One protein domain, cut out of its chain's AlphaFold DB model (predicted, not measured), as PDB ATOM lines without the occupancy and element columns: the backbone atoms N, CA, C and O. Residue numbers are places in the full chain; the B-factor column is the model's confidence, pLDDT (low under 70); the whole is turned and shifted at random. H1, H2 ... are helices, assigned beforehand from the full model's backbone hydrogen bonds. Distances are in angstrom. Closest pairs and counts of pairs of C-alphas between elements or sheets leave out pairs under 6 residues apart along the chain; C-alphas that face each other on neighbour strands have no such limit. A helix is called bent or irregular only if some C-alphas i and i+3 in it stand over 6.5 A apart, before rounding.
ATOM      1  N   ILE A   2     -29.166  51.980 -34.025       91.19
ATOM      2  CA  ILE A   2     -29.452  50.686 -34.689       91.19
ATOM      3  C   ILE A   2     -30.954  50.371 -34.832       91.19
ATOM      4  O   ILE A   2     -31.393  49.999 -35.912       91.19
ATOM      5  N   GLY A   3     -31.764  50.612 -33.791       93.12
ATOM      6  CA  GLY A   3     -33.217  50.396 -33.861       93.12
ATOM      7  C   GLY A   3     -33.906  51.280 -34.906       93.12
ATOM      8  O   GLY A   3     -34.749  50.808 -35.660       93.12
ATOM      9  N   SER A   4     -33.499  52.548 -35.018       93.50
ATOM     10  CA  SER A   4     -34.005  53.461 -36.052       93.50
ATOM     11  C   SER A   4     -33.617  52.990 -37.456       93.50
ATOM     12  O   SER A   4     -34.457  52.990 -38.350       93.50
ATOM     13  N   PHE A   5     -32.373  52.531 -37.643       96.12
ATOM     14  CA  PHE A   5     -31.923  51.973 -38.920       96.12
ATOM     15  C   PHE A   5     -32.726  50.727 -39.317       96.12
ATOM     16  O   PHE A   5     -33.122  50.602 -40.475       96.12
ATOM     17  N   PHE A   6     -33.009  49.829 -38.366       96.94
ATOM     18  CA  PHE A   6     -33.834  48.647 -38.622       96.94
ATOM     19  C   PHE A   6     -35.199  49.036 -39.201       96.94
ATOM     20  O   PHE A   6     -35.569  48.538 -40.258       96.94
ATOM     21  N   TRP A   7     -35.911  49.980 -38.583       96.56
ATOM     22  CA  TRP A   7     -37.228  50.398 -39.075       96.56
ATOM     23  C   TRP A   7     -37.168  51.146 -40.409       96.56
ATOM     24  O   TRP A   7     -37.965  50.858 -41.299       96.56
ATOM     25  N   ILE A   8     -36.199  52.052 -40.589       96.62
ATOM     26  CA  ILE A   8     -36.002  52.767 -41.861       96.62
ATOM     27  C   ILE A   8     -35.717  51.770 -42.996       96.62
ATOM     28  O   ILE A   8     -36.319  51.858 -44.066       96.62
ATOM     29  N   SER A   9     -34.833  50.798 -42.759       97.81
ATOM     30  CA  SER A   9     -34.503  49.762 -43.745       97.81
ATOM     31  C   SER A   9     -35.668  48.806 -44.003       97.81
ATOM     32  O   SER A   9     -35.950  48.521 -45.162       97.81
ATOM     33  N   ALA A  10     -36.402  48.374 -42.974       97.81
ATOM     34  CA  ALA A  10     -37.578  47.519 -43.134       97.81
ATOM     35  C   ALA A  10     -38.645  48.177 -44.024       97.81
ATOM     36  O   ALA A  10     -39.142  47.551 -44.961       97.81
ATOM     37  N   ILE A  11     -38.947  49.459 -43.781       97.94
ATOM     38  CA  ILE A  11     -39.881  50.237 -44.610       97.94
ATOM     39  C   ILE A  11     -39.361  50.335 -46.045       97.94
ATOM     40  O   ILE A  11     -40.104  50.082 -46.991       97.94
ATOM     41  N   TYR A  12     -38.078  50.661 -46.219       98.44
ATOM     42  CA  TYR A  12     -37.472  50.761 -47.542       98.44
ATOM     43  C   TYR A  12     -37.571  49.449 -48.331       98.44
ATOM     44  O   TYR A  12     -38.025  49.469 -49.474       98.44
ATOM     45  N   PHE A  13     -37.211  48.307 -47.740       98.25
ATOM     46  CA  PHE A  13     -37.263  47.017 -48.431       98.25
ATOM     47  C   PHE A  13     -38.694  46.526 -48.677       98.25
ATOM     48  O   PHE A  13     -38.956  45.912 -49.713       98.25
ATOM     49  N   TYR A  14     -39.640  46.869 -47.800       97.25
ATOM     50  CA  TYR A  14     -41.064  46.661 -48.056       97.25
ATOM     51  C   TYR A  14     -41.540  47.451 -49.289       97.25
ATOM     52  O   TYR A  14     -42.165  46.883 -50.190       97.25
ATOM     53  N   CYS A  15     -41.186  48.737 -49.384       98.00
ATOM     54  CA  CYS A  15     -41.461  49.559 -50.566       98.00
ATOM     55  C   CYS A  15     -40.734  49.025 -51.809       98.00
ATOM     56  O   CYS A  15     -41.332  48.932 -52.878       98.00
ATOM     57  N   LYS A  16     -39.467  48.605 -51.673       97.75
ATOM     58  CA  LYS A  16     -38.681  48.003 -52.760       97.75
ATOM     59  C   LYS A  16     -39.398  46.787 -53.330       97.75
ATOM     60  O   LYS A  16     -39.556  46.699 -54.546       97.75
ATOM     61  N   TYR A  17     -39.892  45.895 -52.470       96.94
ATOM     62  CA  TYR A  17     -40.661  44.722 -52.874       96.94
ATOM     63  C   TYR A  17     -41.974  45.103 -53.574       96.94
ATOM     64  O   TYR A  17     -42.159  44.759 -54.745       96.94
ATOM     65  N   THR A  18     -42.843  45.857 -52.900       95.94
ATOM     66  CA  THR A  18     -44.204  46.166 -53.375       95.94
ATOM     67  C   THR A  18     -44.228  47.044 -54.626       95.94
ATOM     68  O   THR A  18     -44.960  46.750 -55.566       95.94
ATOM     69  N   MET A  19     -43.388  48.079 -54.687       96.62
ATOM     70  CA  MET A  19     -43.360  49.040 -55.797       96.62
ATOM     71  C   MET A  19     -42.425  48.632 -56.941       96.62
ATOM     72  O   MET A  19     -42.229  49.406 -57.874       96.62
ATOM     73  N   LYS A  20     -41.818  47.439 -56.880       95.56
ATOM     74  CA  LYS A  20     -40.863  46.964 -57.896       95.56
ATOM     75  C   LYS A  20     -39.697  47.934 -58.138       95.56
ATOM     76  O   LYS A  20     -39.247  48.086 -59.269       95.56
ATOM     77  N   LEU A  21     -39.192  48.575 -57.075       96.19
ATOM     78  CA  LEU A  21     -38.073  49.516 -57.197       96.19
ATOM     79  C   LEU A  21     -36.814  48.795 -57.695       96.19
ATOM     80  O   LEU A  21     -36.519  47.675 -57.269       96.19
ATOM     81  N   SER A  22     -36.064  49.463 -58.570       93.44
ATOM     82  CA  SER A  22     -34.794  48.959 -59.089       93.44
ATOM     83  C   SER A  22     -33.690  49.003 -58.031       93.44
ATOM     84  O   SER A  22     -33.767  49.753 -57.053       93.44
ATOM     85  N   ASP A  23     -32.613  48.251 -58.257       91.06
ATOM     86  CA  ASP A  23     -31.445  48.253 -57.368       91.06
ATOM     87  C   ASP A  23     -30.763  49.623 -57.284       91.06
ATOM     88  O   ASP A  23     -30.196  49.972 -56.253       91.06
ATOM     89  N   SER A  24     -30.902  50.469 -58.307       92.44
ATOM     90  CA  SER A  24     -30.414  51.852 -58.265       92.44
ATOM     91  C   SER A  24     -31.045  52.677 -57.135       92.44
ATOM     92  O   SER A  24     -30.409  53.607 -56.639       92.44
ATOM     93  N   SER A  25     -32.255  52.327 -56.675       95.94
ATOM     94  CA  SER A  25     -32.899  52.998 -55.534       95.94
ATOM     95  C   SER A  25     -32.118  52.844 -54.220       95.94
ATOM     96  O   SER A  25     -32.286  53.664 -53.315       95.94
ATOM     97  N   ASN A  26     -31.206  51.867 -54.128       96.50
ATOM     98  CA  ASN A  26     -30.332  51.683 -52.969       96.50
ATOM     99  C   ASN A  26     -29.452  52.916 -52.703       96.50
ATOM    100  O   ASN A  26     -29.129  53.200 -51.553       96.50
ATOM    101  N   TRP A  27     -29.073  53.670 -53.742       95.50
ATOM    102  CA  TRP A  27     -28.278  54.894 -53.587       95.50
ATOM    103  C   TRP A  27     -29.065  56.018 -52.921       95.50
ATOM    104  O   TRP A  27     -28.531  56.730 -52.072       95.50
ATOM    105  N   LEU A  28     -30.351  56.140 -53.257       96.06
ATOM    106  CA  LEU A  28     -31.246  57.078 -52.586       96.06
ATOM    107  C   LEU A  28     -31.427  56.686 -51.115       96.06
ATOM    108  O   LEU A  28     -31.332  57.540 -50.236       96.06
ATOM    109  N   PHE A  29     -31.615  55.392 -50.839       97.50
ATOM    110  CA  PHE A  29     -31.648  54.879 -49.471       97.50
ATOM    111  C   PHE A  29     -30.357  55.207 -48.708       97.50
ATOM    112  O   PHE A  29     -30.417  55.732 -47.597       97.50
ATOM    113  N   PHE A  30     -29.189  54.971 -49.313       97.88
ATOM    114  CA  PHE A  30     -27.900  55.291 -48.704       97.88
ATOM    115  C   PHE A  30     -27.776  56.784 -48.370       97.88
ATOM    116  O   PHE A  30     -27.382  57.120 -47.255       97.88
ATOM    117  N   ALA A  31     -28.185  57.681 -49.273       97.56
ATOM    118  CA  ALA A  31     -28.177  59.122 -49.021       97.56
ATOM    119  C   ALA A  31     -29.078  59.517 -47.835       97.56
ATOM    120  O   ALA A  31     -28.655  60.287 -46.970       97.56
ATOM    121  N   ILE A  32     -30.288  58.947 -47.752       97.06
ATOM    122  CA  ILE A  32     -31.218  59.168 -46.632       97.06
ATOM    123  C   ILE A  32     -30.596  58.701 -45.315       97.06
ATOM    124  O   ILE A  32     -30.665  59.408 -44.309       97.06
ATOM    125  N   VAL A  33     -29.962  57.528 -45.313       97.31
ATOM    126  CA  VAL A  33     -29.327  56.991 -44.111       97.31
ATOM    127  C   VAL A  33     -28.129  57.838 -43.692       97.31
ATOM    128  O   VAL A  33     -28.026  58.165 -42.514       97.31
ATOM    129  N   VAL A  34     -27.256  58.249 -44.615       97.56
ATOM    130  CA  VAL A  34     -26.118  59.131 -44.296       97.56
ATOM    131  C   VAL A  34     -26.608  60.456 -43.706       97.56
ATOM    132  O   VAL A  34     -26.074  60.899 -42.689       97.56
ATOM    133  N   ALA A  35     -27.660  61.053 -44.277       97.06
ATOM    134  CA  ALA A  35     -28.268  62.267 -43.738       97.06
ATOM    135  C   ALA A  35     -28.828  62.043 -42.323       97.06
ATOM    136  O   ALA A  35     -28.504  62.792 -41.402       97.06
ATOM    137  N   PHE A  36     -29.609  60.978 -42.117       96.56
ATOM    138  CA  PHE A  36     -30.125  60.614 -40.795       96.56
ATOM    139  C   PHE A  36     -28.996  60.406 -39.774       96.56
ATOM    140  O   PHE A  36     -29.077  60.894 -38.647       96.56
ATOM    141  N   MET A  37     -27.922  59.720 -40.168       96.50
ATOM    142  CA  MET A  37     -26.789  59.416 -39.293       96.50
ATOM    143  C   MET A  37     -25.985  60.661 -38.942       96.50
ATOM    144  O   MET A  37     -25.533  60.777 -37.807       96.50
ATOM    145  N   TYR A  38     -25.876  61.627 -39.856       95.94
ATOM    146  CA  TYR A  38     -25.281  62.927 -39.561       95.94
ATOM    147  C   TYR A  38     -26.026  63.639 -38.424       95.94
ATOM    148  O   TYR A  38     -25.416  64.029 -37.428       95.94
ATOM    149  N   PHE A  39     -27.357  63.741 -38.520       94.69
ATOM    150  CA  PHE A  39     -28.177  64.371 -37.480       94.69
ATOM    151  C   PHE A  39     -28.206  63.570 -36.174       94.69
ATOM    152  O   PHE A  39     -28.153  64.156 -35.092       94.69
ATOM    153  N   ALA A  40     -28.230  62.239 -36.249       94.62
ATOM    154  CA  ALA A  40     -28.131  61.393 -35.064       94.62
ATOM    155  C   ALA A  40     -26.787  61.595 -34.342       94.62
ATOM    156  O   ALA A  40     -26.761  61.744 -33.121       94.62
ATOM    157  N   ASN A  41     -25.680  61.666 -35.086       94.56
ATOM    158  CA  ASN A  41     -24.350  61.905 -34.527       94.56
ATOM    159  C   ASN A  41     -24.210  63.326 -33.954       94.56
ATOM    160  O   ASN A  41     -23.587  63.484 -32.903       94.56
ATOM    161  N   LEU A  42     -24.833  64.341 -34.572       92.25
ATOM    162  CA  LEU A  42     -24.940  65.690 -33.993       92.25
ATOM    163  C   LEU A  42     -25.615  65.647 -32.620       92.25
ATOM    164  O   LEU A  42     -25.059  66.155 -31.648       92.25
ATOM    165  N   ALA A  43     -26.774  64.990 -32.524       90.62
ATOM    166  CA  ALA A  43     -27.533  64.900 -31.279       90.62
ATOM    167  C   ALA A  43     -26.742  64.222 -30.143       90.62
ATOM    168  O   ALA A  43     -26.930  64.568 -28.977       90.62
ATOM    169  N   VAL A  44     -25.839  63.293 -30.474       89.31
ATOM    170  CA  VAL A  44     -24.988  62.595 -29.498       89.31
ATOM    171  C   VAL A  44     -23.865  63.485 -28.956       89.31
ATOM    172  O   VAL A  44     -23.555  63.401 -27.768       89.31
ATOM    173  N   ILE A  45     -23.233  64.315 -29.796       87.25
ATOM    174  CA  ILE A  45     -21.996  65.026 -29.424       87.25
ATOM    175  C   ILE A  45     -22.163  66.529 -29.173       87.25
ATOM    176  O   ILE A  45     -21.258  67.133 -28.602       87.25
ATOM    177  N   GLN A  46     -23.308  67.128 -29.520       80.25
ATOM    178  CA  GLN A  46     -23.570  68.568 -29.343       80.25
ATOM    179  C   GLN A  46     -23.419  69.063 -27.894       80.25
ATOM    180  O   GLN A  46     -23.103  70.226 -27.671       80.25
ATOM    181  N   SER A  47     -23.613  68.190 -26.897       77.38
ATOM    182  CA  SER A  47     -23.413  68.528 -25.479       77.38
ATOM    183  C   SER A  47     -21.942  68.520 -25.054       77.38
ATOM    184  O   SER A  47     -21.611  69.027 -23.984       77.38
ATOM    185  N   LYS A  48     -21.059  67.937 -25.872       78.62
ATOM    186  CA  LYS A  48     -19.633  67.758 -25.576       78.62
ATOM    187  C   LYS A  48     -18.748  68.668 -26.422       78.62
ATOM    188  O   LYS A  48     -17.828  69.279 -25.886       78.62
ATOM    189  N   CYS A  49     -19.012  68.752 -27.724       81.00
ATOM    190  CA  CYS A  49     -18.175  69.480 -28.672       81.00
ATOM    191  C   CYS A  49     -18.978  70.558 -29.420       81.00
ATOM    192  O   CYS A  49     -20.069  70.292 -29.917       81.00
ATOM    193  N   SER A  50     -18.379  71.740 -29.584       76.38
ATOM    194  CA  SER A  50     -18.860  72.835 -30.446       76.38
ATOM    195  C   SER A  50     -18.426  72.683 -31.916       76.38
ATOM    196  O   SER A  50     -19.005  73.297 -32.807       76.38
ATOM    197  N   SER A  51     -17.410  71.854 -32.192       81.06
ATOM    198  CA  SER A  51     -16.869  71.635 -33.540       81.06
ATOM    199  C   SER A  51     -17.656  70.575 -34.331       81.06
ATOM    200  O   SER A  51     -17.961  69.515 -33.779       81.06
ATOM    201  N   PRO A  52     -17.901  70.775 -35.643       84.81
ATOM    202  CA  PRO A  52     -18.578  69.792 -36.496       84.81
ATOM    203  C   PRO A  52     -17.678  68.620 -36.931       84.81
ATOM    204  O   PRO A  52     -18.169  67.605 -37.427       84.81
ATOM    205  N   MET A  53     -16.355  68.725 -36.764       88.62
ATOM    206  CA  MET A  53     -15.404  67.746 -37.308       88.62
ATOM    207  C   MET A  53     -15.598  66.309 -36.766       88.62
ATOM    208  O   MET A  53     -15.568  65.365 -37.562       88.62
ATOM    209  N   PRO A  54     -15.834  66.082 -35.457       91.06
ATOM    210  CA  PRO A  54     -16.122  64.744 -34.938       91.06
ATOM    211  C   PRO A  54     -17.359  64.091 -35.559       91.06
ATOM    212  O   PRO A  54     -17.335  62.901 -35.864       91.06
ATOM    213  N   VAL A  55     -18.412  64.878 -35.798       93.56
ATOM    214  CA  VAL A  55     -19.655  64.419 -36.434       93.56
ATOM    215  C   VAL A  55     -19.374  63.973 -37.860       93.56
ATOM    216  O   VAL A  55     -19.814  62.896 -38.269       93.56
ATOM    217  N   PHE A  56     -18.611  64.774 -38.609       93.62
ATOM    218  CA  PHE A  56     -18.235  64.441 -39.976       93.62
ATOM    219  C   PHE A  56     -17.461  63.120 -40.023       93.62
ATOM    220  O   PHE A  56     -17.856  62.208 -40.744       93.62
ATOM    221  N   ARG A  57     -16.414  62.966 -39.201       94.06
ATOM    222  CA  ARG A  57     -15.628  61.722 -39.162       94.06
ATOM    223  C   ARG A  57     -16.469  60.521 -38.748       94.06
ATOM    224  O   ARG A  57     -16.398  59.493 -39.407       94.06
ATOM    225  N   ALA A  58     -17.279  60.652 -37.699       95.62
ATOM    226  CA  ALA A  58     -18.133  59.567 -37.226       95.62
ATOM    227  C   ALA A  58     -19.208  59.173 -38.247       95.62
ATOM    228  O   ALA A  58     -19.634  58.023 -38.261       95.62
ATOM    229  N   THR A  59     -19.636  60.092 -39.114       96.69
ATOM    230  CA  THR A  59     -20.648  59.811 -40.138       96.69
ATOM    231  C   THR A  59     -20.007  59.320 -41.428       96.69
ATOM    232  O   THR A  59     -20.242  58.201 -41.856       96.69
ATOM    233  N   PHE A  60     -19.168  60.117 -42.074       96.88
ATOM    234  CA  PHE A  60     -18.734  59.798 -43.429       96.88
ATOM    235  C   PHE A  60     -17.722  58.652 -43.464       96.88
ATOM    236  O   PHE A  60     -17.821  57.797 -44.337       96.88
ATOM    237  N   LEU A  61     -16.799  58.563 -42.499       96.19
ATOM    238  CA  LEU A  61     -15.747  57.546 -42.557       96.19
ATOM    239  C   LEU A  61     -16.313  56.114 -42.446       96.19
ATOM    240  O   LEU A  61     -16.083  55.335 -43.370       96.19
ATOM    241  N   PRO A  62     -17.108  55.741 -41.420       96.75
ATOM    242  CA  PRO A  62     -17.667  54.390 -41.344       96.75
ATOM    243  C   PRO A  62     -18.662  54.095 -42.466       96.75
ATOM    244  O   PRO A  62     -18.665  53.003 -43.026       96.75
ATOM    245  N   TRP A  63     -19.502  55.061 -42.839       97.69
ATOM    246  CA  TRP A  63     -20.539  54.814 -43.838       97.69
ATOM    247  C   TRP A  63     -19.965  54.630 -45.246       97.69
ATOM    248  O   TRP A  63     -20.411  53.741 -45.968       97.69
ATOM    249  N   PHE A  64     -18.934  55.389 -45.624       97.19
ATOM    250  CA  PHE A  64     -18.302  55.238 -46.937       97.19
ATOM    251  C   PHE A  64     -17.258  54.121 -46.985       97.19
ATOM    252  O   PHE A  64     -17.107  53.506 -48.035       97.19
ATOM    253  N   LEU A  65     -16.553  53.822 -45.888       96.44
ATOM    254  CA  LEU A  65     -15.535  52.760 -45.890       96.44
ATOM    255  C   LEU A  65     -16.062  51.383 -45.488       96.44
ATOM    256  O   LEU A  65     -15.404  50.392 -45.782       96.44
ATOM    257  N   MET A  66     -17.209  51.296 -44.810       95.75
ATOM    258  CA  MET A  66     -17.730  50.020 -44.302       95.75
ATOM    259  C   MET A  66     -19.076  49.663 -44.927       95.75
ATOM    260  O   MET A  66     -19.242  48.544 -45.401       95.75
ATOM    261  N   PHE A  67     -20.029  50.600 -44.993       97.62
ATOM    262  CA  PHE A  67     -21.350  50.307 -45.562       97.62
ATOM    263  C   PHE A  67     -21.369  50.369 -47.097       97.62
ATOM    264  O   PHE A  67     -21.851  49.441 -47.745       97.62
ATOM    265  N   ALA A  68     -20.838  51.436 -47.700       96.88
ATOM    266  CA  ALA A  68     -20.865  51.604 -49.155       96.88
ATOM    267  C   ALA A  68     -20.192  50.448 -49.931       96.88
ATOM    268  O   ALA A  68     -20.748  50.040 -50.951       96.88
ATOM    269  N   PRO A  69     -19.080  49.839 -49.465       96.56
ATOM    270  CA  PRO A  69     -18.513  48.664 -50.123       96.56
ATOM    271  C   PRO A  69     -19.443  47.450 -50.111       96.56
ATOM    272  O   PRO A  69     -19.461  46.708 -51.087       96.56
ATOM    273  N   VAL A  70     -20.254  47.261 -49.059       96.56
ATOM    274  CA  VAL A  70     -21.281  46.202 -49.030       96.56
ATOM    275  C   VAL A  70     -22.323  46.461 -50.116       96.56
ATOM    276  O   VAL A  70     -22.624  45.563 -50.896       96.56
ATOM    277  N   LEU A  71     -22.823  47.697 -50.227       95.38
ATOM    278  CA  LEU A  71     -23.772  48.080 -51.279       95.38
ATOM    279  C   LEU A  71     -23.190  47.832 -52.681       95.38
ATOM    280  O   LEU A  71     -23.856  47.230 -53.522       95.38
ATOM    281  N   LEU A  72     -21.939  48.236 -52.916       95.19
ATOM    282  CA  LEU A  72     -21.243  48.007 -54.186       95.19
ATOM    283  C   LEU A  72     -21.048  46.516 -54.482       95.19
ATOM    284  O   LEU A  72     -21.291  46.082 -55.608       95.19
ATOM    285  N   ALA A  73     -20.649  45.722 -53.487       95.19
ATOM    286  CA  ALA A  73     -20.436  44.288 -53.652       95.19
ATOM    287  C   ALA A  73     -21.718  43.572 -54.092       95.19
ATOM    288  O   ALA A  73     -21.671  42.765 -55.016       95.19
ATOM    289  N   LEU A  74     -22.870  43.906 -53.502       94.88
ATOM    290  CA  LEU A  74     -24.148  43.291 -53.880       94.88
ATOM    291  C   LEU A  74     -24.623  43.691 -55.281       94.88
ATOM    292  O   LEU A  74     -25.291  42.893 -55.935       94.88
ATOM    293  N   MET A  75     -24.273  44.896 -55.745       91.06
ATOM    294  CA  MET A  75     -24.582  45.346 -57.107       91.06
ATOM    295  C   MET A  75     -23.689  44.678 -58.155       91.06
ATOM    296  O   MET A  75     -24.180  44.268 -59.204       91.06
ATOM    297  N   MET A  76     -22.385  44.568 -57.891       92.38
ATOM    298  CA  MET A  76     -21.431  43.992 -58.849       92.38
ATOM    299  C   MET A  76     -21.446  42.461 -58.849       92.38
ATOM    300  O   MET A  76     -21.223  41.838 -59.884       92.38
ATOM    301  N   PHE A  77     -21.708  41.851 -57.692       93.00
ATOM    302  CA  PHE A  77     -21.650  40.407 -57.488       93.00
ATOM    303  C   PHE A  77     -22.965  39.907 -56.874       93.00
ATOM    304  O   PHE A  77     -23.011  39.576 -55.687       93.00
ATOM    305  N   PRO A  78     -24.049  39.788 -57.665       87.38
ATOM    306  CA  PRO A  78     -25.360  39.377 -57.153       87.38
ATOM    307  C   PRO A  78     -25.334  38.004 -56.462       87.38
ATOM    308  O   PRO A  78     -26.113  37.769 -55.540       87.38
ATOM    309  N   SER A  79     -24.384  37.131 -56.820       91.06
ATOM    310  CA  SER A  79     -24.145  35.836 -56.169       91.06
ATOM    311  C   SER A  79     -23.812  35.934 -54.675       91.06
ATOM    312  O   SER A  79     -23.962  34.956 -53.949       91.06
ATOM    313  N   TRP A  80     -23.393  37.100 -54.171       93.00
ATOM    314  CA  TRP A  80     -23.184  37.314 -52.732       93.00
ATOM    315  C   TRP A  80     -24.492  37.307 -51.934       93.00
ATOM    316  O   TRP A  80     -24.474  37.105 -50.719       93.00
ATOM    317  N   LYS A  81     -25.641  37.473 -52.597       95.50
ATOM    318  CA  LYS A  81     -26.958  37.315 -51.971       95.50
ATOM    319  C   LYS A  81     -27.311  35.842 -51.726       95.50
ATOM    320  O   LYS A  81     -28.104  35.529 -50.847       95.50
ATOM    321  N   THR A  82     -26.708  34.898 -52.444       95.06
ATOM    322  CA  THR A  82     -27.058  33.471 -52.362       95.06
ATOM    323  C   THR A  82     -27.090  32.884 -50.940       95.06
ATOM    324  O   THR A  82     -28.104  32.272 -50.605       95.06
ATOM    325  N   PRO A  83     -26.077  33.060 -50.061       95.75
ATOM    326  CA  PRO A  83     -26.097  32.432 -48.738       95.75
ATOM    327  C   PRO A  83     -27.294  32.869 -47.882       95.75
ATOM    328  O   PRO A  83     -27.973  32.017 -47.308       95.75
ATOM    329  N   PHE A  84     -27.601  34.170 -47.822       98.00
ATOM    330  CA  PHE A  84     -28.748  34.662 -47.049       98.00
ATOM    331  C   PHE A  84     -30.077  34.475 -47.781       98.00
ATOM    332  O   PHE A  84     -31.098  34.281 -47.128       98.00
ATOM    333  N   SER A  85     -30.078  34.454 -49.114       98.12
ATOM    334  CA  SER A  85     -31.263  34.149 -49.923       98.12
ATOM    335  C   SER A  85     -31.720  32.710 -49.705       98.12
ATOM    336  O   SER A  85     -32.903  32.469 -49.498       98.12
ATOM    337  N   ASN A  86     -30.787  31.760 -49.640       97.50
ATOM    338  CA  ASN A  86     -31.097  30.340 -49.473       97.50
ATOM    339  C   ASN A  86     -31.424  29.945 -48.026       97.50
ATOM    340  O   ASN A  86     -31.943  28.858 -47.788       97.50
ATOM    341  N   THR A  87     -31.125  30.819 -47.061       97.19
ATOM    342  CA  THR A  87     -31.398  30.597 -45.634       97.19
ATOM    343  C   THR A  87     -32.547  31.482 -45.153       97.19
ATOM    344  O   THR A  87     -33.687  31.027 -45.073       97.19
ATOM    345  N   PHE A  88     -32.283  32.760 -44.877       98.00
ATOM    346  CA  PHE A  88     -33.290  33.715 -44.400       98.00
ATOM    347  C   PHE A  88     -34.336  34.043 -45.467       98.00
ATOM    348  O   PHE A  88     -35.530  34.093 -45.172       98.00
ATOM    349  N   GLY A  89     -33.905  34.234 -46.713       97.69
ATOM    350  CA  GLY A  89     -34.798  34.505 -47.832       97.69
ATOM    351  C   GLY A  89     -35.750  33.342 -48.092       97.69
ATOM    352  O   GLY A  89     -36.953  33.561 -48.208       97.69
ATOM    353  N   TYR A  90     -35.237  32.111 -48.102       97.69
ATOM    354  CA  TYR A  90     -36.034  30.899 -48.255       97.69
ATOM    355  C   TYR A  90     -37.036  30.739 -47.113       97.69
ATOM    356  O   TYR A  90     -38.196  30.422 -47.362       97.69
ATOM    357  N   LEU A  91     -36.630  31.014 -45.868       97.50
ATOM    358  CA  LEU A  91     -37.539  30.977 -44.724       97.50
ATOM    359  C   LEU A  91     -38.740  31.914 -44.929       97.50
ATOM    360  O   LEU A  91     -39.884  31.494 -44.762       97.50
ATOM    361  N   VAL A  92     -38.492  33.163 -45.333       97.44
ATOM    362  CA  VAL A  92     -39.561  34.139 -45.599       97.44
ATOM    363  C   VAL A  92     -40.393  33.732 -46.818       97.44
ATOM    364  O   VAL A  92     -41.620  33.777 -46.764       97.44
ATOM    365  N   ALA A  93     -39.750  33.278 -47.895       96.50
ATOM    366  CA  ALA A  93     -40.417  32.779 -49.093       96.50
ATOM    367  C   ALA A  93     -41.353  31.606 -48.778       96.50
ATOM    368  O   ALA A  93     -42.488  31.588 -49.248       96.50
ATOM    369  N   ARG A  94     -40.926  30.662 -47.934       96.31
ATOM    370  CA  ARG A  94     -41.745  29.533 -47.477       96.31
ATOM    371  C   ARG A  94     -42.997  30.009 -46.744       96.31
ATOM    372  O   ARG A  94     -44.081  29.514 -47.036       96.31
ATOM    373  N   ILE A  95     -42.859  30.975 -45.832       96.69
ATOM    374  CA  ILE A  95     -43.994  31.569 -45.103       96.69
ATOM    375  C   ILE A  95     -44.941  32.296 -46.071       96.69
ATOM    376  O   ILE A  95     -46.155  32.227 -45.909       96.69
ATOM    377  N   ALA A  96     -44.399  32.932 -47.111       95.38
ATOM    378  CA  ALA A  96     -45.160  33.612 -48.156       95.38
ATOM    379  C   ALA A  96     -45.792  32.668 -49.206       95.38
ATOM    380  O   ALA A  96     -46.317  33.145 -50.209       95.38
ATOM    381  N   GLY A  97     -45.746  31.344 -49.008       95.56
ATOM    382  CA  GLY A  97     -46.339  30.364 -49.929       95.56
ATOM    383  C   GLY A  97     -45.427  29.925 -51.079       95.56
ATOM    384  O   GLY A  97     -45.884  29.286 -52.022       95.56
ATOM    385  N   GLY A  98     -44.127  30.213 -51.002       95.38
ATOM    386  CA  GLY A  98     -43.156  29.924 -52.057       95.38
ATOM    387  C   GLY A  98     -43.011  28.450 -52.421       95.38
ATOM    388  O   GLY A  98     -42.836  28.126 -53.593       95.38
ATOM    389  N   ASN A  99     -43.151  27.551 -51.442       95.81
ATOM    390  CA  ASN A  99     -43.175  26.115 -51.719       95.81
ATOM    391  C   ASN A  99     -44.386  25.755 -52.587       95.81
ATOM    392  O   ASN A  99     -44.225  25.053 -53.575       95.81
ATOM    393  N   GLN A 100     -45.572  26.280 -52.265       95.00
ATOM    394  CA  GLN A 100     -46.779  26.006 -53.042       95.00
ATOM    395  C   GLN A 100     -46.671  26.577 -54.459       95.00
ATOM    396  O   GLN A 100     -46.961  25.873 -55.418       95.00
ATOM    397  N   ALA A 101     -46.158  27.805 -54.597       95.56
ATOM    398  CA  ALA A 101     -45.942  28.433 -55.899       95.56
ATOM    399  C   ALA A 101     -45.025  27.601 -56.814       95.56
ATOM    400  O   ALA A 101     -45.252  27.540 -58.021       95.56
ATOM    401  N   LEU A 102     -44.004  26.943 -56.251       95.00
ATOM    402  CA  LEU A 102     -43.152  26.020 -56.997       95.00
ATOM    403  C   LEU A 102     -43.874  24.705 -57.320       95.00
ATOM    404  O   LEU A 102     -43.827  24.253 -58.459       95.00
ATOM    405  N   LEU A 103     -44.527  24.087 -56.336       93.50
ATOM    406  CA  LEU A 103     -45.183  22.789 -56.514       93.50
ATOM    407  C   LEU A 103     -46.342  22.854 -57.519       93.50
ATOM    408  O   LEU A 103     -46.498  21.933 -58.312       93.50
ATOM    409  N   ASP A 104     -47.091  23.959 -57.557       93.19
ATOM    410  CA  ASP A 104     -48.182  24.182 -58.518       93.19
ATOM    411  C   ASP A 104     -47.706  24.262 -59.976       93.19
ATOM    412  O   ASP A 104     -48.526  24.136 -60.897       93.19
ATOM    413  N   LEU A 105     -46.410  24.506 -60.190       94.06
ATOM    414  CA  LEU A 105     -45.769  24.509 -61.501       94.06
ATOM    415  C   LEU A 105     -45.244  23.135 -61.908       94.06
ATOM    416  O   LEU A 105     -45.057  22.923 -63.098       94.06
ATOM    417  N   LEU A 106     -44.989  22.211 -60.982       92.38
ATOM    418  CA  LEU A 106     -44.401  20.917 -61.332       92.38
ATOM    419  C   LEU A 106     -45.438  19.990 -61.974       92.38
ATOM    420  O   LEU A 106     -46.567  19.854 -61.502       92.38
ATOM    421  N   VAL A 107     -45.038  19.315 -63.051       87.88
ATOM    422  CA  VAL A 107     -45.872  18.306 -63.709       87.88
ATOM    423  C   VAL A 107     -45.964  17.054 -62.812       87.88
ATOM    424  O   VAL A 107     -44.926  16.514 -62.402       87.88
ATOM    425  N   PRO A 108     -47.178  16.550 -62.514       78.44
ATOM    426  CA  PRO A 108     -47.361  15.331 -61.728       78.44
ATOM    427  C   PRO A 108     -46.720  14.097 -62.387       78.44
ATOM    428  O   PRO A 108     -46.669  13.998 -63.610       78.44
ATOM    429  N   ASN A 109     -46.301  13.115 -61.581       70.62
ATOM    430  CA  ASN A 109     -45.751  11.812 -62.014       70.62
ATOM    431  C   ASN A 109     -44.373  11.838 -62.712       70.62
ATOM    432  O   ASN A 109     -43.939  10.825 -63.258       70.62
ATOM    433  N   GLN A 110     -43.659  12.961 -62.657       71.44
ATOM    434  CA  GLN A 110     -42.223  13.025 -62.954       71.44
ATOM    435  C   GLN A 110     -41.406  12.402 -61.797       71.44
ATOM    436  O   GLN A 110     -41.848  12.478 -60.645       71.44
ATOM    437  N   PRO A 111     -40.202  11.836 -62.039       70.88
ATOM    438  CA  PRO A 111     -39.307  11.311 -60.998       70.88
ATOM    439  C   PRO A 111     -38.633  12.448 -60.200       70.88
ATOM    440  O   PRO A 111     -37.413  12.548 -60.108       70.88
ATOM    441  N   LEU A 112     -39.447  13.333 -59.622       78.62
ATOM    442  CA  LEU A 112     -39.054  14.506 -58.840       78.62
ATOM    443  C   LEU A 112     -39.463  14.361 -57.372       78.62
ATOM    444  O   LEU A 112     -39.661  15.358 -56.686       78.62
ATOM    445  N   GLN A 113     -39.603  13.126 -56.877       79.81
ATOM    446  CA  GLN A 113     -40.076  12.848 -55.516       79.81
ATOM    447  C   GLN A 113     -39.294  13.636 -54.452       79.81
ATOM    448  O   GLN A 113     -39.893  14.225 -53.559       79.81
ATOM    449  N   TYR A 114     -37.977  13.757 -54.621       82.94
ATOM    450  CA  TYR A 114     -37.112  14.542 -53.740       82.94
ATOM    451  C   TYR A 114     -37.446  16.046 -53.722       82.94
ATOM    452  O   TYR A 114     -37.267  16.691 -52.697       82.94
ATOM    453  N   VAL A 115     -37.957  16.618 -54.819       83.56
ATOM    454  CA  VAL A 115     -38.399  18.026 -54.874       83.56
ATOM    455  C   VAL A 115     -39.746  18.207 -54.179       83.56
ATOM    456  O   VAL A 115     -39.973  19.231 -53.541       83.56
ATOM    457  N   TYR A 116     -40.639  17.221 -54.287       86.06
ATOM    458  CA  TYR A 116     -41.901  17.229 -53.545       86.06
ATOM    459  C   TYR A 116     -41.664  17.118 -52.031       86.06
ATOM    460  O   TYR A 116     -42.376  17.754 -51.254       86.06
ATOM    461  N   GLU A 117     -40.651  16.352 -51.618       89.81
ATOM    462  CA  GLU A 117     -40.238  16.213 -50.216       89.81
ATOM    463  C   GLU A 117     -39.493  17.454 -49.699       89.81
ATOM    464  O   GLU A 117     -39.771  17.920 -48.592       89.81
ATOM    465  N   ASP A 118     -38.595  18.028 -50.505       92.31
ATOM    466  CA  ASP A 118     -37.853  19.241 -50.167       92.31
ATOM    467  C   ASP A 118     -37.821  20.258 -51.329       92.31
ATOM    468  O   ASP A 118     -36.878  20.294 -52.134       92.31
ATOM    469  N   PRO A 119     -38.814  21.170 -51.391       93.56
ATOM    470  CA  PRO A 119     -38.867  22.219 -52.407       93.56
ATOM    471  C   PRO A 119     -37.685  23.198 -52.349       93.56
ATOM    472  O   PRO A 119     -37.435  23.916 -53.321       93.56
ATOM    473  N   SER A 120     -36.951  23.257 -51.227       94.31
ATOM    474  CA  SER A 120     -35.802  24.156 -51.078       94.31
ATOM    475  C   SER A 120     -34.678  23.813 -52.055       94.31
ATOM    476  O   SER A 120     -34.012  24.725 -52.547       94.31
ATOM    477  N   LEU A 121     -34.530  22.528 -52.410       92.12
ATOM    478  CA  LEU A 121     -33.512  22.034 -53.340       92.12
ATOM    479  C   LEU A 121     -33.591  22.729 -54.694       92.12
ATOM    480  O   LEU A 121     -32.556  23.050 -55.279       92.12
ATOM    481  N   LEU A 122     -34.814  22.984 -55.162       93.00
ATOM    482  CA  LEU A 122     -35.073  23.608 -56.451       93.00
ATOM    483  C   LEU A 122     -35.308  25.117 -56.323       93.00
ATOM    484  O   LEU A 122     -34.725  25.890 -57.084       93.00
ATOM    485  N   LEU A 123     -36.082  25.572 -55.329       94.75
ATOM    486  CA  LEU A 123     -36.363  27.002 -55.141       94.75
ATOM    487  C   LEU A 123     -35.082  27.820 -54.896       94.75
ATOM    488  O   LEU A 123     -34.983  28.978 -55.314       94.75
ATOM    489  N   ASN A 124     -34.071  27.229 -54.256       96.06
ATOM    490  CA  ASN A 124     -32.791  27.889 -54.001       96.06
ATOM    491  C   ASN A 124     -31.887  28.010 -55.238       96.06
ATOM    492  O   ASN A 124     -30.990  28.852 -55.227       96.06
ATOM    493  N   GLN A 125     -32.149  27.263 -56.314       94.00
ATOM    494  CA  GLN A 125     -31.402  27.388 -57.578       94.00
ATOM    495  C   GLN A 125     -31.850  28.586 -58.416       94.00
ATOM    496  O   GLN A 125     -31.081  29.118 -59.219       94.00
ATOM    497  N   PHE A 126     -33.092  29.032 -58.228       95.00
ATOM    498  CA  PHE A 126     -33.613  30.199 -58.922       95.00
ATOM    499  C   PHE A 126     -33.037  31.502 -58.367       95.00
ATOM    500  O   PHE A 126     -33.001  31.726 -57.159       95.00
ATOM    501  N   THR A 127     -32.677  32.414 -59.248       95.44
ATOM    502  CA  THR A 127     -32.381  33.819 -58.973       95.44
ATOM    503  C   THR A 127     -33.153  34.667 -59.972       95.44
ATOM    504  O   THR A 127     -33.556  34.191 -61.029       95.44
ATOM    505  N   THR A 128     -33.345  35.947 -59.681       94.19
ATOM    506  CA  THR A 128     -33.969  36.888 -60.624       94.19
ATOM    507  C   THR A 128     -33.187  37.012 -61.934       94.19
ATOM    508  O   THR A 128     -33.780  37.288 -62.971       94.19
ATOM    509  N   THR A 129     -31.874  36.761 -61.916       93.50
ATOM    510  CA  THR A 129     -30.999  36.846 -63.094       93.50
ATOM    511  C   THR A 129     -31.006  35.591 -63.963       93.50
ATOM    512  O   THR A 129     -30.847  35.702 -65.175       93.50
ATOM    513  N   ASN A 130     -31.185  34.404 -63.373       94.75
ATOM    514  CA  ASN A 130     -31.223  33.134 -64.105       94.75
ATOM    515  C   ASN A 130     -32.649  32.595 -64.297       94.75
ATOM    516  O   ASN A 130     -32.813  31.509 -64.842       94.75
ATOM    517  N   PHE A 131     -33.670  33.323 -63.834       95.50
ATOM    518  CA  PHE A 131     -35.030  32.801 -63.737       95.50
ATOM    519  C   PHE A 131     -35.542  32.260 -65.070       95.50
ATOM    520  O   PHE A 131     -35.997  31.122 -65.145       95.50
ATOM    521  N   GLU A 132     -35.427  33.064 -66.130       95.00
ATOM    522  CA  GLU A 132     -35.929  32.687 -67.447       95.00
ATOM    523  C   GLU A 132     -35.161  31.496 -68.015       95.00
ATOM    524  O   GLU A 132     -35.772  30.537 -68.472       95.00
ATOM    525  N   THR A 133     -33.829  31.511 -67.942       95.06
ATOM    526  CA  THR A 133     -33.010  30.416 -68.473       95.06
ATOM    527  C   THR A 133     -33.271  29.112 -67.724       95.06
ATOM    528  O   THR A 133     -33.464  28.083 -68.364       95.06
ATOM    529  N   MET A 134     -33.378  29.158 -66.393       92.88
ATOM    530  CA  MET A 134     -33.746  28.009 -65.560       92.88
ATOM    531  C   MET A 134     -35.139  27.479 -65.899       92.88
ATOM    532  O   MET A 134     -35.315  26.272 -66.053       92.88
ATOM    533  N   PHE A 135     -36.125  28.367 -66.048       93.44
ATOM    534  CA  PHE A 135     -37.488  27.972 -66.399       93.44
ATOM    535  C   PHE A 135     -37.531  27.301 -67.779       93.44
ATOM    536  O   PHE A 135     -38.125  26.237 -67.933       93.44
ATOM    537  N   GLN A 136     -36.824  27.858 -68.769       93.19
ATOM    538  CA  GLN A 136     -36.719  27.277 -70.111       93.19
ATOM    539  C   GLN A 136     -36.018  25.912 -70.111       93.19
ATOM    540  O   GLN A 136     -36.461  24.995 -70.804       93.19
ATOM    541  N   SER A 137     -34.966  25.737 -69.304       91.88
ATOM    542  CA  SER A 137     -34.298  24.439 -69.120       91.88
ATOM    543  C   SER A 137     -35.197  23.379 -68.477       91.88
ATOM    544  O   SER A 137     -34.909  22.192 -68.597       91.88
ATOM    545  N   MET A 138     -36.289  23.785 -67.825       89.12
ATOM    546  CA  MET A 138     -37.216  22.904 -67.111       89.12
ATOM    547  C   MET A 138     -38.618  22.851 -67.730       89.12
ATOM    548  O   MET A 138     -39.538  22.325 -67.110       89.12
ATOM    549  N   LYS A 139     -38.796  23.327 -68.968       89.44
ATOM    550  CA  LYS A 139     -40.108  23.387 -69.639       89.44
ATOM    551  C   LYS A 139     -40.844  22.043 -69.765       89.44
ATOM    552  O   LYS A 139     -42.051  22.024 -69.940       89.44
ATOM    553  N   GLU A 140     -40.127  20.918 -69.728       88.75
ATOM    554  CA  GLU A 140     -40.729  19.574 -69.820       88.75
ATOM    555  C   GLU A 140     -41.271  19.076 -68.472       88.75
ATOM    556  O   GLU A 140     -42.124  18.190 -68.427       88.75
ATOM    557  N   VAL A 141     -40.776  19.648 -67.372       89.25
ATOM    558  CA  VAL A 141     -41.157  19.287 -66.000       89.25
ATOM    559  C   VAL A 141     -41.973  20.375 -65.307       89.25
ATOM    560  O   VAL A 141     -42.521  20.127 -64.233       89.25
ATOM    561  N   MET A 142     -42.075  21.560 -65.913       91.50
ATOM    562  CA  MET A 142     -42.879  22.682 -65.443       91.50
ATOM    563  C   MET A 142     -44.026  22.978 -66.403       91.50
ATOM    564  O   MET A 142     -43.851  22.997 -67.617       91.50
ATOM    565  N   VAL A 143     -45.205  23.242 -65.850       91.50
ATOM    566  CA  VAL A 143     -46.370  23.693 -66.607       91.50
ATOM    567  C   VAL A 143     -46.102  25.095 -67.150       91.50
ATOM    568  O   VAL A 143     -45.702  25.994 -66.407       91.50
ATOM    569  N   ASP A 144     -46.361  25.288 -68.442       88.38
ATOM    570  CA  ASP A 144     -46.271  26.593 -69.097       88.38
ATOM    571  C   ASP A 144     -47.516  27.441 -68.781       88.38
ATOM    572  O   ASP A 144     -48.470  27.525 -69.553       88.38
ATOM    573  N   ASP A 145     -47.531  28.009 -67.575       94.19
ATOM    574  CA  ASP A 145     -48.577  28.903 -67.078       94.19
ATOM    575  C   ASP A 145     -47.951  30.235 -66.650       94.19
ATOM    576  O   ASP A 145     -47.191  30.314 -65.680       94.19
ATOM    577  N   ALA A 146     -48.288  31.303 -67.376       94.19
ATOM    578  CA  ALA A 146     -47.732  32.635 -67.149       94.19
ATOM    579  C   ALA A 146     -48.059  33.200 -65.755       94.19
ATOM    580  O   ALA A 146     -47.233  33.902 -65.170       94.19
ATOM    581  N   VAL A 147     -49.238  32.889 -65.204       95.62
ATOM    582  CA  VAL A 147     -49.674  33.380 -63.889       95.62
ATOM    583  C   VAL A 147     -48.871  32.693 -62.790       95.62
ATOM    584  O   VAL A 147     -48.342  33.358 -61.896       95.62
ATOM    585  N   LYS A 148     -48.722  31.370 -62.878       95.50
ATOM    586  CA  LYS A 148     -47.931  30.597 -61.911       95.50
ATOM    587  C   LYS A 148     -46.440  30.916 -62.003       95.50
ATOM    588  O   LYS A 148     -45.775  31.047 -60.976       95.50
ATOM    589  N   LYS A 149     -45.922  31.114 -63.219       95.75
ATOM    590  CA  LYS A 149     -44.538  31.544 -63.458       95.75
ATOM    591  C   LYS A 149     -44.252  32.896 -62.804       95.75
ATOM    592  O   LYS A 149     -43.245  33.031 -62.109       95.75
ATOM    593  N   GLU A 150     -45.145  33.874 -62.962       95.62
ATOM    594  CA  GLU A 150     -45.013  35.180 -62.303       95.62
ATOM    595  C   GLU A 150     -45.097  35.055 -60.773       95.62
ATOM    596  O   GLU A 150     -44.326  35.703 -60.062       95.62
ATOM    597  N   ALA A 151     -45.973  34.193 -60.243       96.00
ATOM    598  CA  ALA A 151     -46.057  33.945 -58.803       96.00
ATOM    599  C   ALA A 151     -44.735  33.395 -58.237       96.00
ATOM    600  O   ALA A 151     -44.234  33.899 -57.227       96.00
ATOM    601  N   LEU A 152     -44.118  32.424 -58.922       96.75
ATOM    602  CA  LEU A 152     -42.797  31.912 -58.554       96.75
ATOM    603  C   LEU A 152     -41.718  33.002 -58.655       96.75
ATOM    604  O   LEU A 152     -40.882  33.117 -57.758       96.75
ATOM    605  N   LEU A 153     -41.750  33.844 -59.693       96.62
ATOM    606  CA  LEU A 153     -40.807  34.955 -59.836       96.62
ATOM    607  C   LEU A 153     -40.913  35.957 -58.675       96.62
ATOM    608  O   LEU A 153     -39.886  36.408 -58.164       96.62
ATOM    609  N   GLN A 154     -42.124  36.283 -58.208       96.81
ATOM    610  CA  GLN A 154     -42.303  37.163 -57.044       96.81
ATOM    611  C   GLN A 154     -41.714  36.554 -55.764       96.81
ATOM    612  O   GLN A 154     -41.069  37.261 -54.987       96.81
ATOM    613  N   VAL A 155     -41.851  35.241 -55.577       97.12
ATOM    614  CA  VAL A 155     -41.239  34.506 -54.456       97.12
ATOM    615  C   VAL A 155     -39.708  34.528 -54.547       97.12
ATOM    616  O   VAL A 155     -39.028  34.802 -53.555       97.12
ATOM    617  N   VAL A 156     -39.149  34.288 -55.737       97.19
ATOM    618  CA  VAL A 156     -37.697  34.343 -55.986       97.19
ATOM    619  C   VAL A 156     -37.152  35.750 -55.729       97.19
ATOM    620  O   VAL A 156     -36.099  35.925 -55.116       97.19
ATOM    621  N   ARG A 157     -37.899  36.776 -56.131       97.25
ATOM    622  CA  ARG A 157     -37.552  38.170 -55.869       97.25
ATOM    623  C   ARG A 157     -37.612  38.511 -54.378       97.25
ATOM    624  O   ARG A 157     -36.731  39.215 -53.886       97.25
ATOM    625  N   LEU A 158     -38.603  37.993 -53.649       97.88
ATOM    626  CA  LEU A 158     -38.723  38.181 -52.203       97.88
ATOM    627  C   LEU A 158     -37.502  37.626 -51.459       97.88
ATOM    628  O   LEU A 158     -36.925  38.342 -50.640       97.88
ATOM    629  N   LYS A 159     -37.059  36.396 -51.761       97.06
ATOM    630  CA  LYS A 159     -35.895  35.808 -51.070       97.06
ATOM    631  C   LYS A 159     -34.604  36.606 -51.287       97.06
ATOM    632  O   LYS A 159     -33.828  36.782 -50.348       97.06
ATOM    633  N   GLU A 160     -34.392  37.143 -52.491       97.50
ATOM    634  CA  GLU A 160     -33.218  37.967 -52.788       97.50
ATOM    635  C   GLU A 160     -33.280  39.336 -52.110       97.50
ATOM    636  O   GLU A 160     -32.264  39.808 -51.605       97.50
ATOM    637  N   ILE A 161     -34.466  39.947 -52.037       97.94
ATOM    638  CA  ILE A 161     -34.681  41.200 -51.304       97.94
ATOM    639  C   ILE A 161     -34.415  41.014 -49.807       97.94
ATOM    640  O   ILE A 161     -33.744  41.841 -49.192       97.94
ATOM    641  N   ILE A 162     -34.881  39.909 -49.217       98.31
ATOM    642  CA  ILE A 162     -34.587  39.586 -47.816       98.31
ATOM    643  C   ILE A 162     -33.085  39.400 -47.615       98.31
ATOM    644  O   ILE A 162     -32.524  39.958 -46.674       98.31
ATOM    645  N   SER A 163     -32.409  38.682 -48.513       98.19
ATOM    646  CA  SER A 163     -30.952  38.551 -48.453       98.19
ATOM    647  C   SER A 163     -30.232  39.895 -48.468       98.19
ATOM    648  O   SER A 163     -29.253  40.074 -47.743       98.19
ATOM    649  N   GLU A 164     -30.650  40.800 -49.344       98.00
ATOM    650  CA  GLU A 164     -30.055  42.123 -49.473       98.00
ATOM    651  C   GLU A 164     -30.269  42.948 -48.199       98.00
ATOM    652  O   GLU A 164     -29.335  43.577 -47.699       98.00
ATOM    653  N   TRP A 165     -31.465  42.868 -47.612       98.25
ATOM    654  CA  TRP A 165     -31.765  43.517 -46.341       98.25
ATOM    655  C   TRP A 165     -30.894  42.997 -45.194       98.25
ATOM    656  O   TRP A 165     -30.359  43.799 -44.428       98.25
ATOM    657  N   ILE A 166     -30.667  41.680 -45.108       98.38
ATOM    658  CA  ILE A 166     -29.750  41.094 -44.117       98.38
ATOM    659  C   ILE A 166     -28.328  41.640 -44.292       98.38
ATOM    660  O   ILE A 166     -27.705  42.050 -43.311       98.38
ATOM    661  N   TRP A 167     -27.822  41.730 -45.525       97.94
ATOM    662  CA  TRP A 167     -26.518  42.347 -45.779       97.94
ATOM    663  C   TRP A 167     -26.462  43.816 -45.349       97.94
ATOM    664  O   TRP A 167     -25.463  44.247 -44.769       97.94
ATOM    665  N   PHE A 168     -27.532  44.580 -45.578       98.00
ATOM    666  CA  PHE A 168     -27.617  45.972 -45.134       98.00
ATOM    667  C   PHE A 168     -27.602  46.068 -43.604       98.00
ATOM    668  O   PHE A 168     -26.911  46.926 -43.059       98.00
ATOM    669  N   LEU A 169     -28.293  45.175 -42.893       98.00
ATOM    670  CA  LEU A 169     -28.244  45.121 -41.428       98.00
ATOM    671  C   LEU A 169     -26.825  44.824 -40.917       98.00
ATOM    672  O   LEU A 169     -26.371  45.475 -39.973       98.00
ATOM    673  N   LEU A 170     -26.100  43.902 -41.556       97.12
ATOM    674  CA  LEU A 170     -24.718  43.573 -41.190       97.12
ATOM    675  C   LEU A 170     -23.765  44.748 -41.441       97.12
ATOM    676  O   LEU A 170     -23.066  45.180 -40.523       97.12
ATOM    677  N   GLY A 171     -23.779  45.314 -42.651       97.62
ATOM    678  CA  GLY A 171     -22.941  46.465 -42.997       97.62
ATOM    679  C   GLY A 171     -23.221  47.672 -42.100       97.62
ATOM    680  O   GLY A 171     -22.295  48.335 -41.629       97.62
ATOM    681  N   ALA A 172     -24.496  47.932 -41.798       97.88
ATOM    682  CA  ALA A 172     -24.880  49.044 -40.935       97.88
ATOM    683  C   ALA A 172     -24.479  48.810 -39.482       97.88
ATOM    684  O   ALA A 172     -24.085  49.757 -38.812       97.88
ATOM    685  N   SER A 173     -24.525  47.569 -38.994       97.44
ATOM    686  CA  SER A 173     -24.065  47.244 -37.640       97.44
ATOM    687  C   SER A 173     -22.586  47.596 -37.462       97.44
ATOM    688  O   SER A 173     -22.223  48.250 -36.484       97.44
ATOM    689  N   VAL A 174     -21.748  47.253 -38.446       97.62
ATOM    690  CA  VAL A 174     -20.316  47.591 -38.444       97.62
ATOM    691  C   VAL A 174     -20.100  49.106 -38.535       97.62
ATOM    692  O   VAL A 174     -19.335  49.667 -37.744       97.62
ATOM    693  N   ALA A 175     -20.806  49.785 -39.445       98.19
ATOM    694  CA  ALA A 175     -20.695  51.234 -39.609       98.19
ATOM    695  C   ALA A 175     -21.141  51.989 -38.346       98.19
ATOM    696  O   ALA A 175     -20.396  52.826 -37.847       98.19
ATOM    697  N   ILE A 176     -22.303  51.651 -37.777       97.50
ATOM    698  CA  ILE A 176     -22.851  52.278 -36.562       97.50
ATOM    699  C   ILE A 176     -21.945  52.019 -35.358       97.50
ATOM    700  O   ILE A 176     -21.673  52.950 -34.599       97.50
ATOM    701  N   SER A 177     -21.456  50.786 -35.182       97.06
ATOM    702  CA  SER A 177     -20.518  50.470 -34.099       97.06
ATOM    703  C   SER A 177     -19.249  51.312 -34.212       97.06
ATOM    704  O   SER A 177     -18.773  51.857 -33.221       97.06
ATOM    705  N   SER A 178     -18.724  51.473 -35.425       96.94
ATOM    706  CA  SER A 178     -17.519  52.267 -35.668       96.94
ATOM    707  C   SER A 178     -17.766  53.768 -35.487       96.94
ATOM    708  O   SER A 178     -16.951  54.444 -34.861       96.94
ATOM    709  N   SER A 179     -18.911  54.288 -35.947       96.44
ATOM    710  CA  SER A 179     -19.362  55.660 -35.672       96.44
ATOM    711  C   SER A 179     -19.410  55.932 -34.171       96.44
ATOM    712  O   SER A 179     -18.885  56.943 -33.710       96.44
ATOM    713  N   TYR A 180     -19.993  55.010 -33.401       94.56
ATOM    714  CA  TYR A 180     -20.091  55.132 -31.951       94.56
ATOM    715  C   TYR A 180     -18.711  55.155 -31.286       94.56
ATOM    716  O   TYR A 180     -18.439  56.046 -30.483       94.56
ATOM    717  N   THR A 181     -17.810  54.250 -31.673       94.38
ATOM    718  CA  THR A 181     -16.430  54.226 -31.165       94.38
ATOM    719  C   THR A 181     -15.688  55.532 -31.456       94.38
ATOM    720  O   THR A 181     -15.022  56.064 -30.568       94.38
ATOM    721  N   ILE A 182     -15.832  56.099 -32.662       93.69
ATOM    722  CA  ILE A 182     -15.230  57.399 -33.008       93.69
ATOM    723  C   ILE A 182     -15.749  58.503 -32.079       93.69
ATOM    724  O   ILE A 182     -14.958  59.303 -31.582       93.69
ATOM    725  N   LEU A 183     -17.060  58.553 -31.823       92.25
ATOM    726  CA  LEU A 183     -17.655  59.576 -30.958       92.25
ATOM    727  C   LEU A 183     -17.227  59.427 -29.495       92.25
ATOM    728  O   LEU A 183     -16.942  60.429 -28.843       92.25
ATOM    729  N   MET A 184     -17.164  58.197 -28.981       90.00
ATOM    730  CA  MET A 184     -16.799  57.937 -27.583       90.00
ATOM    731  C   MET A 184     -15.334  58.244 -27.283       90.00
ATOM    732  O   MET A 184     -15.032  58.711 -26.190       90.00
ATOM    733  N   ASN A 185     -14.454  58.034 -28.262       89.62
ATOM    734  CA  ASN A 185     -13.020  58.291 -28.132       89.62
ATOM    735  C   ASN A 185     -12.615  59.697 -28.604       89.62
ATOM    736  O   ASN A 185     -11.428  60.007 -28.664       89.62
ATOM    737  N   THR A 186     -13.572  60.546 -28.989       88.12
ATOM    738  CA  THR A 186     -13.257  61.920 -29.382       88.12
ATOM    739  C   THR A 186     -13.037  62.786 -28.147       88.12
ATOM    740  O   THR A 186     -13.958  63.021 -27.366       88.12
TER     741      THR A 186
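Overview. This is residues 2 to 186 of the 219 residues of an uncharacterized protein of viral metagenome (UniProt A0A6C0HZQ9). This is a long rod built on one long helix, H9: over one half of the rod H1, H2 and H3 run beside it as a somewhat open up-and-down bundle of four helices, and over the other half the kinked H4 crosses it, with the short helices H5 to H8 and their loops making a head around its first part. The printed part has 185 residues, with nine named helices in the order H1 to H9 and no named strand; the class is all helix. It is loose, with a radius of gyration of the C-alphas of 20.7 A, and spans 73 by 26 by 25 A.

Along the chain. H1 is residues 2 to 18, 24.2 A long, from C-alpha 2 at (-29.452, 50.686, -34.689). H2, residues 25 to 45, is 30.7 A long, and H3, residues 53 to 76, is 32.6 A. H4, residues 78 to 95, measures 23.5 A, has a kink of 66 degrees near residue 85, and is only just irregular: C-alphas 80 and 83 are 6.9 A apart. The short helices are H5, residues 98 to 103, H6, 113 to 117, H7, 120 to 123, and H8, 131 to 137. H9, residues 146 to 184, runs 56.2 A from C-alpha 146 at (-47.732, 32.635, -67.149) to C-alpha 184 at (-16.799, 57.937, -27.583).

Arrangement. H9 is the hub, touching four helices. H1 touches it at a shallow tilt of 21 degrees, opposite ways; their closest C-alphas, of Phe 13 and Trp 165, are 6.8 A apart. H2 and H3 form a helical hairpin, closest at the C-alphas of Tyr 38 and Thr 59, 5.6 A. H3 touches H9 at 27 degrees, a shallow tilt, opposite ways, with the C-alphas of Ala 58 and Ser 179 closest at 4.4 A. H1 and H3 are apart. H4 touches residues 155 to 167 of H9 at a steep tilt of 67 degrees, only just short of about perpendicular; the closest C-alphas, of Gly 89 and Lys 159, are 3.7 A apart. H5 touches residues 148 to 155 of H9, closest at the C-alphas of Ala 101 and Leu 152, 5.4 A. H7 only just touches H5, with 3 pairs of C-alphas within 8 A. H6 is near H5 and H7, and H8 is near H9. Every O i to N i+4 pair is within hydrogen-bond range in H1, H2, H5, H6, H8 and H9, against 16 of 20 in H3 and 10 of 14 in H4; H7 is too short for one.

Size, cuts and confidence. The two C-alphas farthest apart, of Ser 50 and Asn 109, are 73.8 A apart. The printed part has no cut and no long link. Its mean pLDDT is 93.7, and no printed residue is under 70.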